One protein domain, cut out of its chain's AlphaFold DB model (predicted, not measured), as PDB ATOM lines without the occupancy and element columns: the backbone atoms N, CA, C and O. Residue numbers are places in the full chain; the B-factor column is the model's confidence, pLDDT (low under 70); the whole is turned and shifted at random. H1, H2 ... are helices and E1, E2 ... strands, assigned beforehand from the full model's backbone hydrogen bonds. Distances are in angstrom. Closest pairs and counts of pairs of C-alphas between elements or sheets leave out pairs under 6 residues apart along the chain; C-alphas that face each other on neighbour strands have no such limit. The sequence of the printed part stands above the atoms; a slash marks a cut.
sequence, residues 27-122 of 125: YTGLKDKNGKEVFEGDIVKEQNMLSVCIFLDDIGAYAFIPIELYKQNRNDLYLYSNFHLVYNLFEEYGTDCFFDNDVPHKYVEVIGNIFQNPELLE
ATOM      1  N   TYR A  27      43.839  22.746 -36.814       89.00
ATOM      2  CA  TYR A  27      44.267  22.451 -35.446       89.00
ATOM      3  C   TYR A  27      43.367  23.169 -34.433       89.00
ATOM      4  O   TYR A  27      43.131  24.374 -34.548       89.00
ATOM      5  N   THR A  28      42.924  22.449 -33.402       85.62
ATOM      6  CA  THR A  28      42.053  23.004 -32.352       85.62
ATOM      7  C   THR A  28      42.783  23.890 -31.343       85.62
ATOM      8  O   THR A  28      42.146  24.647 -30.616       85.62
ATOM      9  N   GLY A  29      44.116  23.799 -31.259       86.19
ATOM     10  CA  GLY A  29      44.886  24.398 -30.160       86.19
ATOM     11  C   GLY A  29      45.034  23.490 -28.933       86.19
ATOM     12  O   GLY A  29      45.673  23.886 -27.958       86.19
ATOM     13  N   LEU A  30      44.466  22.279 -28.962       87.06
ATOM     14  CA  LEU A  30      44.378  21.381 -27.811       87.06
ATOM     15  C   LEU A  30      45.131  20.067 -28.024       87.06
ATOM     16  O   LEU A  30      45.601  19.750 -29.119       87.06
ATOM     17  N   LYS A  31      45.281  19.312 -26.936       89.00
ATOM     18  CA  LYS A  31      45.892  17.982 -26.926       89.00
ATOM     19  C   LYS A  31      45.015  17.005 -26.155       89.00
ATOM     20  O   LYS A  31      44.380  17.395 -25.176       89.00
ATOM     21  N   ASP A  32      45.006  15.758 -26.600       91.00
ATOM     22  CA  ASP A  32      44.329  14.641 -25.954       91.00
ATOM     23  C   ASP A  32      45.101  14.147 -24.714       91.00
ATOM     24  O   ASP A  32      46.159  14.682 -24.357       91.00
ATOM     25  N   LYS A  33      44.580  13.119 -24.032       89.25
ATOM     26  CA  LYS A  33      45.181  12.577 -22.800       89.25
ATOM     27  C   LYS A  33      46.579  11.981 -22.975       89.25
ATOM     28  O   LYS A  33      47.318  11.849 -22.002       89.25
ATOM     29  N   ASN A  34      46.946  11.630 -24.202       91.25
ATOM     30  CA  ASN A  34      48.249  11.079 -24.557       91.25
ATOM     31  C   ASN A  34      49.200  12.168 -25.096       91.25
ATOM     32  O   ASN A  34      50.323  11.866 -25.502       91.25
ATOM     33  N   GLY A  35      48.775  13.437 -25.096       88.94
ATOM     34  CA  GLY A  35      49.554  14.567 -25.594       88.94
ATOM     35  C   GLY A  35      49.551  14.707 -27.119       88.94
ATOM     36  O   GLY A  35      50.338  15.504 -27.643       88.94
ATOM     37  N   LYS A  36      48.692  13.965 -27.827       92.31
ATOM     38  CA  LYS A  36      48.496  14.091 -29.273       92.31
ATOM     39  C   LYS A  36      47.642  15.321 -29.563       92.31
ATOM     40  O   LYS A  36      46.680  15.598 -28.856       92.31
ATOM     41  N   GLU A  37      48.028  16.087 -30.575       91.81
ATOM     42  CA  GLU A  37      47.269  17.252 -31.035       91.81
ATOM     43  C   GLU A  37      45.908  16.828 -31.592       91.81
ATOM     44  O   GLU A  37      45.822  15.812 -32.281       91.81
ATOM     45  N   VAL A  38      44.870  17.603 -31.272       89.06
ATOM     46  CA  VAL A  38      43.501  17.366 -31.750       89.06
ATOM     47  C   VAL A  38      43.204  18.299 -32.917       89.06
ATOM     48  O   VAL A  38      43.390  19.516 -32.804       89.06
ATOM     49  N   PHE A  39      42.720  17.741 -34.015       91.38
ATOM     50  CA  PHE A  39      42.329  18.445 -35.228       91.38
ATOM     51  C   PHE A  39      40.838  18.260 -35.511       91.38
ATOM     52  O   PHE A  39      40.195  17.328 -35.029       91.38
ATOM     53  N   GLU A  40      40.286  19.151 -36.325       88.44
ATOM     54  CA  GLU A  40      38.977  18.945 -36.932       88.44
ATOM     55  C   GLU A  40      38.934  17.614 -37.704       88.44
ATOM     56  O   GLU A  40      39.872  17.271 -38.424       88.44
ATOM     57  N   GLY A  41      37.847  16.858 -37.544       88.69
ATOM     58  CA  GLY A  41      37.661  15.535 -38.139       88.69
ATOM     59  C   GLY A  41      38.273  14.380 -37.340       88.69
ATOM     60  O   GLY A  41      38.051  13.218 -37.699       88.69
ATOM     61  N   ASP A  42      39.001  14.654 -36.250       92.50
ATOM     62  CA  ASP A  42      39.493  13.600 -35.363       92.50
ATOM     63  C   ASP A  42      38.333  12.846 -34.707       92.50
ATOM     64  O   ASP A  42      37.380  13.430 -34.185       92.50
ATOM     65  N   ILE A  43      38.455  11.524 -34.701       92.25
ATOM     66  CA  ILE A  43      37.585  10.615 -33.973       92.25
ATOM     67  C   ILE A  43      38.216  10.379 -32.613       92.25
ATOM     68  O   ILE A  43      39.330   9.852 -32.485       92.25
ATOM     69  N   VAL A  44      37.465  10.748 -31.588       90.12
ATOM     70  CA  VAL A  44      37.881  10.635 -30.209       90.12
ATOM     71  C   VAL A  44      37.059   9.614 -29.452       90.12
ATOM     72  O   VAL A  44      35.879   9.397 -29.724       90.12
ATOM     73  N   LYS A  45      37.703   8.999 -28.467       88.44
ATOM     74  CA  LYS A  45      37.083   8.092 -27.517       88.44
ATOM     75  C   LYS A  45      37.091   8.711 -26.129       88.44
ATOM     76  O   LYS A  45      38.157   9.016 -25.592       88.44
ATOM     77  N   GLU A  46      35.911   8.798 -25.536       82.56
ATOM     78  CA  GLU A  46      35.709   9.128 -24.130       82.56
ATOM     79  C   GLU A  46      34.898   8.005 -23.482       82.56
ATOM     80  O   GLU A  46      33.762   7.732 -23.860       82.56
ATOM     81  N   GLN A  47      35.498   7.304 -22.515       79.38
ATOM     82  CA  GLN A  47      34.903   6.116 -21.893       79.38
ATOM     83  C   GLN A  47      34.430   5.083 -22.946       79.38
ATOM     84  O   GLN A  47      35.263   4.440 -23.594       79.38
ATOM     85  N   ASN A  48      33.111   4.930 -23.114       77.81
ATOM     86  CA  ASN A  48      32.464   4.020 -24.066       77.81
ATOM     87  C   ASN A  48      31.808   4.749 -25.252       77.81
ATOM     88  O   ASN A  48      31.117   4.109 -26.039       77.81
ATOM     89  N   MET A  49      32.004   6.062 -25.384       81.50
ATOM     90  CA  MET A  49      31.439   6.870 -26.458       81.50
ATOM     91  C   MET A  49      32.520   7.245 -27.470       81.50
ATOM     92  O   MET A  49      33.651   7.578 -27.104       81.50
ATOM     93  N   LEU A  50      32.161   7.171 -28.751       87.81
ATOM     94  CA  LEU A  50      32.970   7.683 -29.848       87.81
ATOM     95  C   LEU A  50      32.326   8.944 -30.409       87.81
ATOM     96  O   LEU A  50      31.124   8.958 -30.685       87.81
ATOM     97  N   SER A  51      33.148   9.962 -30.628       86.88
ATOM     98  CA  SER A  51      32.713  11.272 -31.101       86.88
ATOM     99  C   SER A  51      33.666  11.816 -32.161       86.88
ATOM    100  O   SER A  51      34.831  11.438 -32.206       86.88
ATOM    101  N   VAL A  52      33.180  12.712 -33.013       88.31
ATOM    102  CA  VAL A  52      33.953  13.412 -34.043       88.31
ATOM    103  C   VAL A  52      34.158  14.858 -33.612       88.31
ATOM    104  O   VAL A  52      33.209  15.516 -33.186       88.31
ATOM    105  N   CYS A  53      35.385  15.360 -33.721       87.44
ATOM    106  CA  CYS A  53      35.690  16.771 -33.528       87.44
ATOM    107  C   CYS A  53      35.209  17.580 -34.735       87.44
ATOM    108  O   CYS A  53      35.656  17.330 -35.853       87.44
ATOM    109  N   ILE A  54      34.331  18.555 -34.521       84.69
ATOM    110  CA  ILE A  54      33.862  19.467 -35.570       84.69
ATOM    111  C   ILE A  54      33.967  20.917 -35.111       84.69
ATOM    112  O   ILE A  54      33.934  21.189 -33.910       84.69
ATOM    113  N   PHE A  55      34.071  21.849 -36.055       81.38
ATOM    114  CA  PHE A  55      33.944  23.279 -35.787       81.38
ATOM    115  C   PHE A  55      32.495  23.734 -36.006       81.38
ATOM    116  O   PHE A  55      31.882  23.411 -37.018       81.38
ATOM    117  N   LEU A  56      31.935  24.463 -35.044       77.50
ATOM    118  CA  LEU A  56      30.577  24.996 -35.092       77.50
ATOM    119  C   LEU A  56      30.641  26.489 -35.424       77.50
ATOM    120  O   LEU A  56      30.975  27.305 -34.561       77.50
ATOM    121  N   ASP A  57      30.306  26.848 -36.662       74.94
ATOM    122  CA  ASP A  57      30.468  28.207 -37.196       74.94
ATOM    123  C   ASP A  57      29.640  29.247 -36.442       74.94
ATOM    124  O   ASP A  57      30.125  30.340 -36.145       74.94
ATOM    125  N   ASP A  58      28.398  28.900 -36.096       72.94
ATOM    126  CA  ASP A  58      27.443  29.805 -35.441       72.94
ATOM    127  C   ASP A  58      27.953  30.377 -34.116       72.94
ATOM    128  O   ASP A  58      27.547  31.459 -33.690       72.94
ATOM    129  N   ILE A  59      28.819  29.619 -33.448       72.44
ATOM    130  CA  ILE A  59      29.345  29.927 -32.119       72.44
ATOM    131  C   ILE A  59      30.866  30.063 -32.104       72.44
ATOM    132  O   ILE A  59      31.429  30.466 -31.089       72.44
ATOM    133  N   GLY A  60      31.529  29.760 -33.221       76.44
ATOM    134  CA  GLY A  60      32.974  29.860 -33.373       76.44
ATOM    135  C   GLY A  60      33.753  28.963 -32.411       76.44
ATOM    136  O   GLY A  60      34.783  29.391 -31.888       76.44
ATOM    137  N   ALA A  61      33.267  27.748 -32.146       78.94
ATOM    138  CA  ALA A  61      33.875  26.821 -31.194       78.94
ATOM    139  C   ALA A  61      33.964  25.404 -31.766       78.94
ATOM    140  O   ALA A  61      33.118  24.986 -32.551       78.94
ATOM    141  N   TYR A  62      34.975  24.648 -31.343       81.56
ATOM    142  CA  TYR A  62      35.024  23.216 -31.624       81.56
ATOM    143  C   TYR A  62      34.102  22.451 -30.662       81.56
ATOM    144  O   TYR A  62      33.864  22.905 -29.542       81.56
ATOM    145  N   ALA A  63      33.634  21.280 -31.085       81.12
ATOM    146  CA  ALA A  63      32.842  20.367 -30.271       81.12
ATOM    147  C   ALA A  63      33.123  18.904 -30.629       81.12
ATOM    148  O   ALA A  63      33.487  18.596 -31.764       81.12
ATOM    149  N   PHE A  64      32.924  17.996 -29.671       83.50
ATOM    150  CA  PHE A  64      32.898  16.556 -29.926       83.50
ATOM    151  C   PHE A  64      31.454  16.082 -30.078       83.50
ATOM    152  O   PHE A  64      30.673  16.146 -29.131       83.50
ATOM    153  N   ILE A  65      31.105  15.592 -31.266       80.75
ATOM    154  CA  ILE A  65      29.757  15.124 -31.594       80.75
ATOM    155  C   ILE A  65      29.741  13.601 -31.663       80.75
ATOM    156  O   ILE A  65      30.515  13.046 -32.443       80.75
ATOM    157  N   PRO A  66      28.862  12.907 -30.919       83.56
ATOM    158  CA  PRO A  66      28.738  11.455 -30.998       83.56
ATOM    159  C   PRO A  66      28.617  10.953 -32.443       83.56
ATOM    160  O   PRO A  66      27.879  11.526 -33.251       83.56
ATOM    161  N   ILE A  67      29.322   9.863 -32.767       85.31
ATOM    162  CA  ILE A  67      29.414   9.328 -34.136       85.31
ATOM    163  C   ILE A  67      28.035   9.088 -34.758       85.31
ATOM    164  O   ILE A  67      27.843   9.379 -35.938       85.31
ATOM    165  N   GLU A  68      27.057   8.606 -33.990       81.38
ATOM    166  CA  GLU A  68      25.714   8.334 -34.519       81.38
ATOM    167  C   GLU A  68      25.008   9.595 -35.027       81.38
ATOM    168  O   GLU A  68      24.370   9.577 -36.080       81.38
ATOM    169  N   LEU A  69      25.193  10.718 -34.340       77.62
ATOM    170  CA  LEU A  69      24.622  12.004 -34.735       77.62
ATOM    171  C   LEU A  69      25.386  12.612 -35.903       77.62
ATOM    172  O   LEU A  69      24.773  13.130 -36.841       77.62
ATOM    173  N   TYR A  70      26.713  12.489 -35.874       81.81
ATOM    174  CA  TYR A  70      27.559  12.855 -37.000       81.81
ATOM    175  C   TYR A  70      27.122  12.102 -38.264       81.81
ATOM    176  O   TYR A  70      26.881  12.722 -39.291       81.81
ATOM    177  N   LYS A  71      26.904  10.781 -38.200       81.38
ATOM    178  CA  LYS A  71      26.457   9.961 -39.344       81.38
ATOM    179  C   LYS A  71      25.103  10.387 -39.893       81.38
ATOM    180  O   LYS A  71      24.951  10.461 -41.112       81.38
ATOM    181  N   GLN A  72      24.135  10.657 -39.018       78.00
ATOM    182  CA  GLN A  72      22.790  11.077 -39.417       78.00
ATOM    183  C   GLN A  72      22.801  12.420 -40.157       78.00
ATOM    184  O   GLN A  72      22.018  12.606 -41.086       78.00
ATOM    185  N   ASN A  73      23.721  13.318 -39.792       70.56
ATOM    186  CA  ASN A  73      23.737  14.698 -40.270       70.56
ATOM    187  C   ASN A  73      24.982  15.057 -41.103       70.56
ATOM    188  O   ASN A  73      25.137  16.207 -41.489       70.56
ATOM    189  N   ARG A  74      25.868  14.108 -41.447       70.38
ATOM    190  CA  ARG A  74      27.136  14.397 -42.163       70.38
ATOM    191  C   ARG A  74      26.961  15.056 -43.533       70.38
ATOM    192  O   ARG A  74      27.864  15.725 -44.012       70.38
ATOM    193  N   ASN A  75      25.819  14.822 -44.179       68.81
ATOM    194  CA  ASN A  75      25.471  15.424 -45.470       68.81
ATOM    195  C   ASN A  75      24.671  16.722 -45.309       68.81
ATOM    196  O   ASN A  75      24.304  17.345 -46.304       68.81
ATOM    197  N   ASP A  76      24.359  17.089 -44.069       64.94
ATOM    198  CA  ASP A  76      23.563  18.245 -43.734       64.94
ATOM    199  C   ASP A  76      24.476  19.378 -43.243       64.94
ATOM    200  O   ASP A  76      25.102  19.293 -42.184       64.94
ATOM    201  N   LEU A  77      24.536  20.467 -44.017       55.44
ATOM    202  CA  LEU A  77      25.233  21.695 -43.619       55.44
ATOM    203  C   LEU A  77      24.728  22.230 -42.267       55.44
ATOM    204  O   LEU A  77      25.476  22.922 -41.573       55.44
ATOM    205  N   TYR A  78      23.492  21.903 -41.871       57.97
ATOM    206  CA  TYR A  78      22.903  22.371 -40.620       57.97
ATOM    207  C   TYR A  78      23.604  21.831 -39.370       57.97
ATOM    208  O   TYR A  78      23.542  22.502 -38.347       57.97
ATOM    209  N   LEU A  79      24.319  20.698 -39.414       64.06
ATOM    210  CA  LEU A  79      25.064  20.225 -38.232       64.06
ATOM    211  C   LEU A  79      26.106  21.257 -37.763       64.06
ATOM    212  O   LEU A  79      26.277  21.469 -36.567       64.06
ATOM    213  N   TYR A  80      26.755  21.923 -38.718       60.34
ATOM    214  CA  TYR A  80      27.838  22.885 -38.494       60.34
ATOM    215  C   TYR A  80      27.335  24.314 -38.215       60.34
ATOM    216  O   TYR A  80      28.097  25.167 -37.768       60.34
ATOM    217  N   SER A  81      26.048  24.569 -38.469       57.72
ATOM    218  CA  SER A  81      25.409  25.895 -38.473       57.72
ATOM    219  C   SER A  81      24.073  25.907 -37.723       57.72
ATOM    220  O   SER A  81      23.145  26.630 -38.086       57.72
ATOM    221  N   ASN A  82      23.915  25.044 -36.714       62.91
ATOM    222  CA  ASN A  82      22.694  25.025 -35.921       62.91
ATOM    223  C   ASN A  82      22.977  24.801 -34.438       62.91
ATOM    224  O   ASN A  82      22.882  23.689 -33.914       62.91
ATOM    225  N   PHE A  83      23.244  25.908 -33.745       62.06
ATOM    226  CA  PHE A  83      23.369  25.968 -32.287       62.06
ATOM    227  C   PHE A  83      22.251  25.218 -31.536       62.06
ATOM    228  O   PHE A  83      22.508  24.626 -30.494       62.06
ATOM    229  N   HIS A  84      21.019  25.200 -32.060       63.00
ATOM    230  CA  HIS A  84      19.872  24.572 -31.395       63.00
ATOM    231  C   HIS A  84      19.932  23.038 -31.417       63.00
ATOM    232  O   HIS A  84      19.518  22.395 -30.455       63.00
ATOM    233  N   LEU A  85      20.470  22.445 -32.491       64.25
ATOM    234  CA  LEU A  85      20.743  21.007 -32.557       64.25
ATOM    235  C   LEU A  85      21.788  20.644 -31.510       64.25
ATOM    236  O   LEU A  85      21.522  19.799 -30.667       64.25
ATOM    237  N   VAL A  86      22.920  21.350 -31.498       61.41
ATOM    238  CA  VAL A  86      23.994  21.081 -30.540       61.41
ATOM    239  C   VAL A  86      23.486  21.252 -29.107       61.41
ATOM    240  O   VAL A  86      23.644  20.325 -28.326       61.41
ATOM    241  N   TYR A  87      22.767  22.339 -28.784       61.84
ATOM    242  CA  TYR A  87      22.175  22.595 -27.455       61.84
ATOM    243  C   TYR A  87      21.278  21.453 -26.950       61.84
ATOM    244  O   TYR A  87      21.421  21.007 -25.814       61.84
ATOM    245  N   ASN A  88      20.387  20.932 -27.797       61.50
ATOM    246  CA  ASN A  88      19.538  19.797 -27.425       61.50
ATOM    247  C   ASN A  88      20.357  18.511 -27.210       61.50
ATOM    248  O   ASN A  88      20.021  17.707 -26.343       61.50
ATOM    249  N   LEU A  89      21.463  18.342 -27.942       59.12
ATOM    250  CA  LEU A  89      22.390  17.222 -27.764       59.12
ATOM    251  C   LEU A  89      23.187  17.318 -26.453       59.12
ATOM    252  O   LEU A  89      23.446  16.281 -25.841       59.12
ATOM    253  N   PHE A  90      23.523  18.528 -25.982       59.53
ATOM    254  CA  PHE A  90      24.096  18.729 -24.640       59.53
ATOM    255  C   PHE A  90      23.132  18.244 -23.551       59.53
ATOM    256  O   PHE A  90      23.562  17.565 -22.620       59.53
ATOM    257  N   GLU A  91      21.836  18.563 -23.661       58.03
ATOM    258  CA  GLU A  91      20.845  18.144 -22.661       58.03
ATOM    259  C   GLU A  91      20.547  16.637 -22.708       58.03
ATOM    260  O   GLU A  91      20.347  16.026 -21.657       58.03
ATOM    261  N   GLU A  92      20.540  16.022 -23.895       58.47
ATOM    262  CA  GLU A  92      20.224  14.596 -24.058       58.47
ATOM    263  C   GLU A  92      21.410  13.674 -23.739       58.47
ATOM    264  O   GLU A  92      21.237  12.647 -23.079       58.47
ATOM    265  N   TYR A  93      22.621  14.036 -24.175       56.09
ATOM    266  CA  TYR A  93      23.811  13.186 -24.057       56.09
ATOM    267  C   TYR A  93      24.792  13.644 -22.972       56.09
ATOM    268  O   TYR A  93      25.792  12.965 -22.739       56.09
ATOM    269  N   GLY A  94      24.530  14.774 -22.301       50.41
ATOM    270  CA  GLY A  94      25.341  15.269 -21.184       50.41
ATOM    271  C   GLY A  94      26.804  15.542 -21.542       50.41
ATOM    272  O   GLY A  94      27.662  15.528 -20.662       50.41
ATOM    273  N   THR A  95      27.106  15.722 -22.828       52.38
ATOM    274  CA  THR A  95      28.470  15.920 -23.320       52.38
ATOM    275  C   THR A  95      28.863  17.372 -23.089       52.38
ATOM    276  O   THR A  95      28.181  18.267 -23.570       52.38
ATOM    277  N   ASP A  96      29.963  17.626 -22.382       52.16
ATOM    278  CA  ASP A  96      30.584  18.953 -22.281       52.16
ATOM    279  C   ASP A  96      31.298  19.241 -23.616       52.16
ATOM    280  O   ASP A  96      32.511  19.132 -23.752       52.16
ATOM    281  N   CYS A  97      30.521  19.488 -24.678       53.56
ATOM    282  CA  CYS A  97      31.043  19.724 -26.029       53.56
ATOM    283  C   CYS A  97      31.708  21.100 -26.188       53.56
ATOM    284  O   CYS A  97      32.184  21.413 -27.274       53.56
ATOM    285  N   PHE A  98      31.747  21.920 -25.140       53.97
ATOM    286  CA  PHE A  98      32.534  23.142 -25.095       53.97
ATOM    287  C   PHE A  98      33.746  22.872 -24.222       53.97
ATOM    288  O   PHE A  98      33.605  22.355 -23.122       53.97
ATOM    289  N   PHE A  99      34.934  23.262 -24.672       58.03
ATOM    290  CA  PHE A  99      36.183  23.167 -23.900       58.03
ATOM    291  C   PHE A  99      36.210  24.072 -22.649       58.03
ATOM    292  O   PHE A  99      37.279  24.526 -22.242       58.03
ATOM    293  N   ASP A 100      35.046  24.380 -22.078       48.75
ATOM    294  CA  ASP A 100      34.831  25.333 -21.000       48.75
ATOM    295  C   ASP A 100      34.921  24.682 -19.610       48.75
ATOM    296  O   ASP A 100      35.340  25.374 -18.681       48.75
ATOM    297  N   ASN A 101      34.616  23.380 -19.433       45.88
ATOM    298  CA  ASN A 101      34.698  22.748 -18.102       45.88
ATOM    299  C   ASN A 101      35.668  21.560 -18.008       45.88
ATOM    300  O   ASN A 101      36.402  21.493 -17.018       45.88
ATOM    301  N   ASP A 102      35.767  20.690 -19.019       56.22
ATOM    302  CA  ASP A 102      36.750  19.599 -19.036       56.22
ATOM    303  C   ASP A 102      37.690  19.627 -20.250       56.22
ATOM    304  O   ASP A 102      37.333  19.474 -21.416       56.22
ATOM    305  N   VAL A 103      38.973  19.826 -19.956       61.81
ATOM    306  CA  VAL A 103      40.009  19.944 -20.978       61.81
ATOM    307  C   VAL A 103      40.328  18.541 -21.542       61.81
ATOM    308  O   VAL A 103      40.583  17.623 -20.753       61.81
ATOM    309  N   PRO A 104      40.427  18.350 -22.875       63.34
ATOM    310  CA  PRO A 104      40.538  17.029 -23.513       63.34
ATOM    311  C   PRO A 104      41.703  16.168 -23.019       63.34
ATOM    312  O   PRO A 104      41.629  14.940 -23.045       63.34
ATOM    313  N   HIS A 105      42.757  16.802 -22.497       67.00
ATOM    314  CA  HIS A 105      43.960  16.151 -21.982       67.00
ATOM    315  C   HIS A 105      43.738  15.229 -20.771       67.00
ATOM    316  O   HIS A 105      44.697  14.633 -20.282       67.00
ATOM    317  N   LYS A 106      42.517  15.121 -20.239       70.50
ATOM    318  CA  LYS A 106      42.213  14.224 -19.115       70.50
ATOM    319  C   LYS A 106      41.445  12.966 -19.509       70.50
ATOM    320  O   LYS A 106      41.717  11.910 -18.940       70.50
ATOM    321  N   TYR A 107      40.515  13.054 -20.458       78.31
ATOM    322  CA  TYR A 107      39.513  11.993 -20.668       78.31
ATOM    323  C   TYR A 107      39.384  11.530 -22.116       78.31
ATOM    324  O   TYR A 107      38.888  10.432 -22.366       78.31
ATOM    325  N   VAL A 108      39.892  12.327 -23.055       85.12
ATOM    326  CA  VAL A 108      39.704  12.116 -24.486       85.12
ATOM    327  C   VAL A 108      40.963  11.502 -25.087       85.12
ATOM    328  O   VAL A 108      42.082  11.901 -24.763       85.12
ATOM    329  N   GLU A 109      40.792  10.515 -25.959       91.31
ATOM    330  CA  GLU A 109      41.869   9.907 -26.746       91.31
ATOM    331  C   GLU A 109      41.529   9.953 -28.226       91.31
ATOM    332  O   GLU A 109      40.474   9.460 -28.622       91.31
ATOM    333  N   VAL A 110      42.425  10.499 -29.047       92.88
ATOM    334  CA  VAL A 110      42.260  10.468 -30.503       92.88
ATOM    335  C   VAL A 110      42.640   9.081 -31.012       92.88
ATOM    336  O   VAL A 110      43.815   8.705 -30.997       92.88
ATOM    337  N   ILE A 111      41.657   8.341 -31.525       94.44
ATOM    338  CA  ILE A 111      41.833   6.962 -32.009       94.44
ATOM    339  C   ILE A 111      41.913   6.851 -33.537       94.44
ATOM    340  O   ILE A 111      42.320   5.813 -34.050       94.44
ATOM    341  N   GLY A 112      41.564   7.913 -34.263       92.38
ATOM    342  CA  GLY A 112      41.607   7.978 -35.725       92.38
ATOM    343  C   GLY A 112      41.006   9.288 -36.225       92.38
ATOM    344  O   GLY A 112      40.765  10.185 -35.425       92.38
ATOM    345  N   ASN A 113      40.749   9.399 -37.525       90.38
ATOM    346  CA  ASN A 113      39.970  10.498 -38.107       90.38
ATOM    347  C   ASN A 113      39.055   9.982 -39.222       90.38
ATOM    348  O   ASN A 113      39.246   8.884 -39.743       90.38
ATOM    349  N   ILE A 114      38.070  10.790 -39.599       89.38
ATOM    350  CA  ILE A 114      37.039  10.426 -40.583       89.38
ATOM    351  C   ILE A 114      37.574  10.125 -41.994       89.38
ATOM    352  O   ILE A 114      36.877   9.480 -42.775       89.38
ATOM    353  N   PHE A 115      38.790  10.569 -42.323       85.19
ATOM    354  CA  PHE A 115      39.380  10.448 -43.659       85.19
ATOM    355  C   PHE A 115      40.266   9.205 -43.792       85.19
ATOM    356  O   PHE A 115      40.199   8.477 -44.779       85.19
ATOM    357  N   GLN A 116      41.098   8.948 -42.782       85.75
ATOM    358  CA  GLN A 116      42.054   7.840 -42.746       85.75
ATOM    359  C   GLN A 116      41.477   6.581 -42.102       85.75
ATOM    360  O   GLN A 116      41.964   5.489 -42.386       85.75
ATOM    361  N   ASN A 117      40.466   6.739 -41.243       91.62
ATOM    362  CA  ASN A 117      39.836   5.658 -40.493       91.62
ATOM    363  C   ASN A 117      38.304   5.662 -40.644       91.62
ATOM    364  O   ASN A 117      37.588   5.701 -39.634       91.62
ATOM    365  N   PRO A 118      37.760   5.643 -41.878       87.81
ATOM    366  CA  PRO A 118      36.314   5.656 -42.091       87.81
ATOM    367  C   PRO A 118      35.610   4.454 -41.443       87.81
ATOM    368  O   PRO A 118      34.450   4.571 -41.053       87.81
ATOM    369  N   GLU A 119      36.309   3.329 -41.259       89.56
ATOM    370  CA  GLU A 119      35.803   2.138 -40.575       89.56
ATOM    371  C   GLU A 119      35.367   2.417 -39.133       89.56
ATOM    372  O   GLU A 119      34.444   1.775 -38.642       89.56
ATOM    373  N   LEU A 120      35.964   3.404 -38.454       88.06
ATOM    374  CA  LEU A 120      35.597   3.755 -37.079       88.06
ATOM    375  C   LEU A 120      34.191   4.362 -36.978       88.06
ATOM    376  O   LEU A 120      33.598   4.343 -35.901       88.06
ATOM    377  N   LEU A 121      33.633   4.850 -38.089       84.00
ATOM    378  CA  LEU A 121      32.248   5.322 -38.164       84.00
ATOM    379  C   LEU A 121      31.240   4.162 -38.247       84.00
ATOM    380  O   LEU A 121      30.039   4.370 -38.079       84.00
ATOM    381  N   GLU A 122      31.703   2.939 -38.502       81.50
ATOM    382  CA  GLU A 122      30.854   1.752 -38.647       81.50
ATOM    383  C   GLU A 122      30.758   0.918 -37.356       81.50
ATOM    384  O   GLU A 122      29.884   0.067 -37.254       81.50
TER     385      GLU A 122
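AT A GLANCE: This is residues 27 to 122 of the 125 residues of the protein "YopX protein" of Clostridium coskatii (UniProt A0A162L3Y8). A strongly twisted sheet of four strands, E5 E4 E3 E6, makes the core, and the small hairpin E1 E2 covers part of it, making a lopsided sandwich. Three helices, H1, H2 and H3, gather loosely by E4 and E5, away from the hairpin, and the short H4 sits near E3 and E6. The printed part has 96 residues, with six strands and four helices in the order E1 E2 E3 E4 E5 H1 H2 H3 E6 H4; both sheets are antiparallel and the class is mixed. The whole is compact, with a radius of gyration of the C-alphas of 12.3 A, and rounded, spanning 32 by 30 by 24 A.

HOW THE PARTS SIT: Begin with E1, residues 27 to 31, and E2, residues 37 to 39, a hairpin with N 28 and O 38 3.0 A apart, within hydrogen-bond range. Next come E3, residues 42 to 46, E4, residues 49 to 56, and E5, residues 61 to 66, a meander, each strand the antiparallel neighbour of the one before. Look for N 44 and O 51 at 2.8 A between E3 and E4, and N 54 and O 63 at 2.9 A between E4 and E5. E4 bends by 51 degrees at residue 53. E6, residues 108 to 113, is antiparallel to E3, with N 45 and O 109 2.8 A apart. The two sheets form a sandwich, two sheets face to face, their facing parts 8.9 A centre to centre; the closest C-alphas of E1 and E5 are those of Thr 28 and Tyr 62, 7.1 A apart. H1, residues 67 to 73, is on the four-stranded sheet over E5, at a height of 8.7 A. H2, residues 77 to 80, and H3, residues 83 to 93, only graze it. H4, residues 118 to 121, is on the same face as H1, at a height of 8.4 A. In H1 and H3 every O i to N i+4 pair is within hydrogen-bond range; H2 and H4 are too short for such a pair.

IN THESE COORDINATES: Find C-alpha 27 at (44.267, 22.451, -35.446), where E1 begins; it runs 9.8 A, and E2 6.6 A. E3 measures 12.7 A, E4 20.1 A and E5 16.2 A. H1 measures 9.9 A, H2 5.9 A and H3 15.2 A. E6 runs 13.7 A, and H4 runs 5.7 A to C-alpha 121 at (32.248, 5.322, -38.164).

THE WHOLE: The C-alphas farthest apart, of Asn 34 and His 84, are 32.2 A apart. The printed part has no cut; the one long link is H3 to E6, residues 94 to 107. Mean pLDDT of the printed part is 76.3, and residues 75 to 105 are under 70.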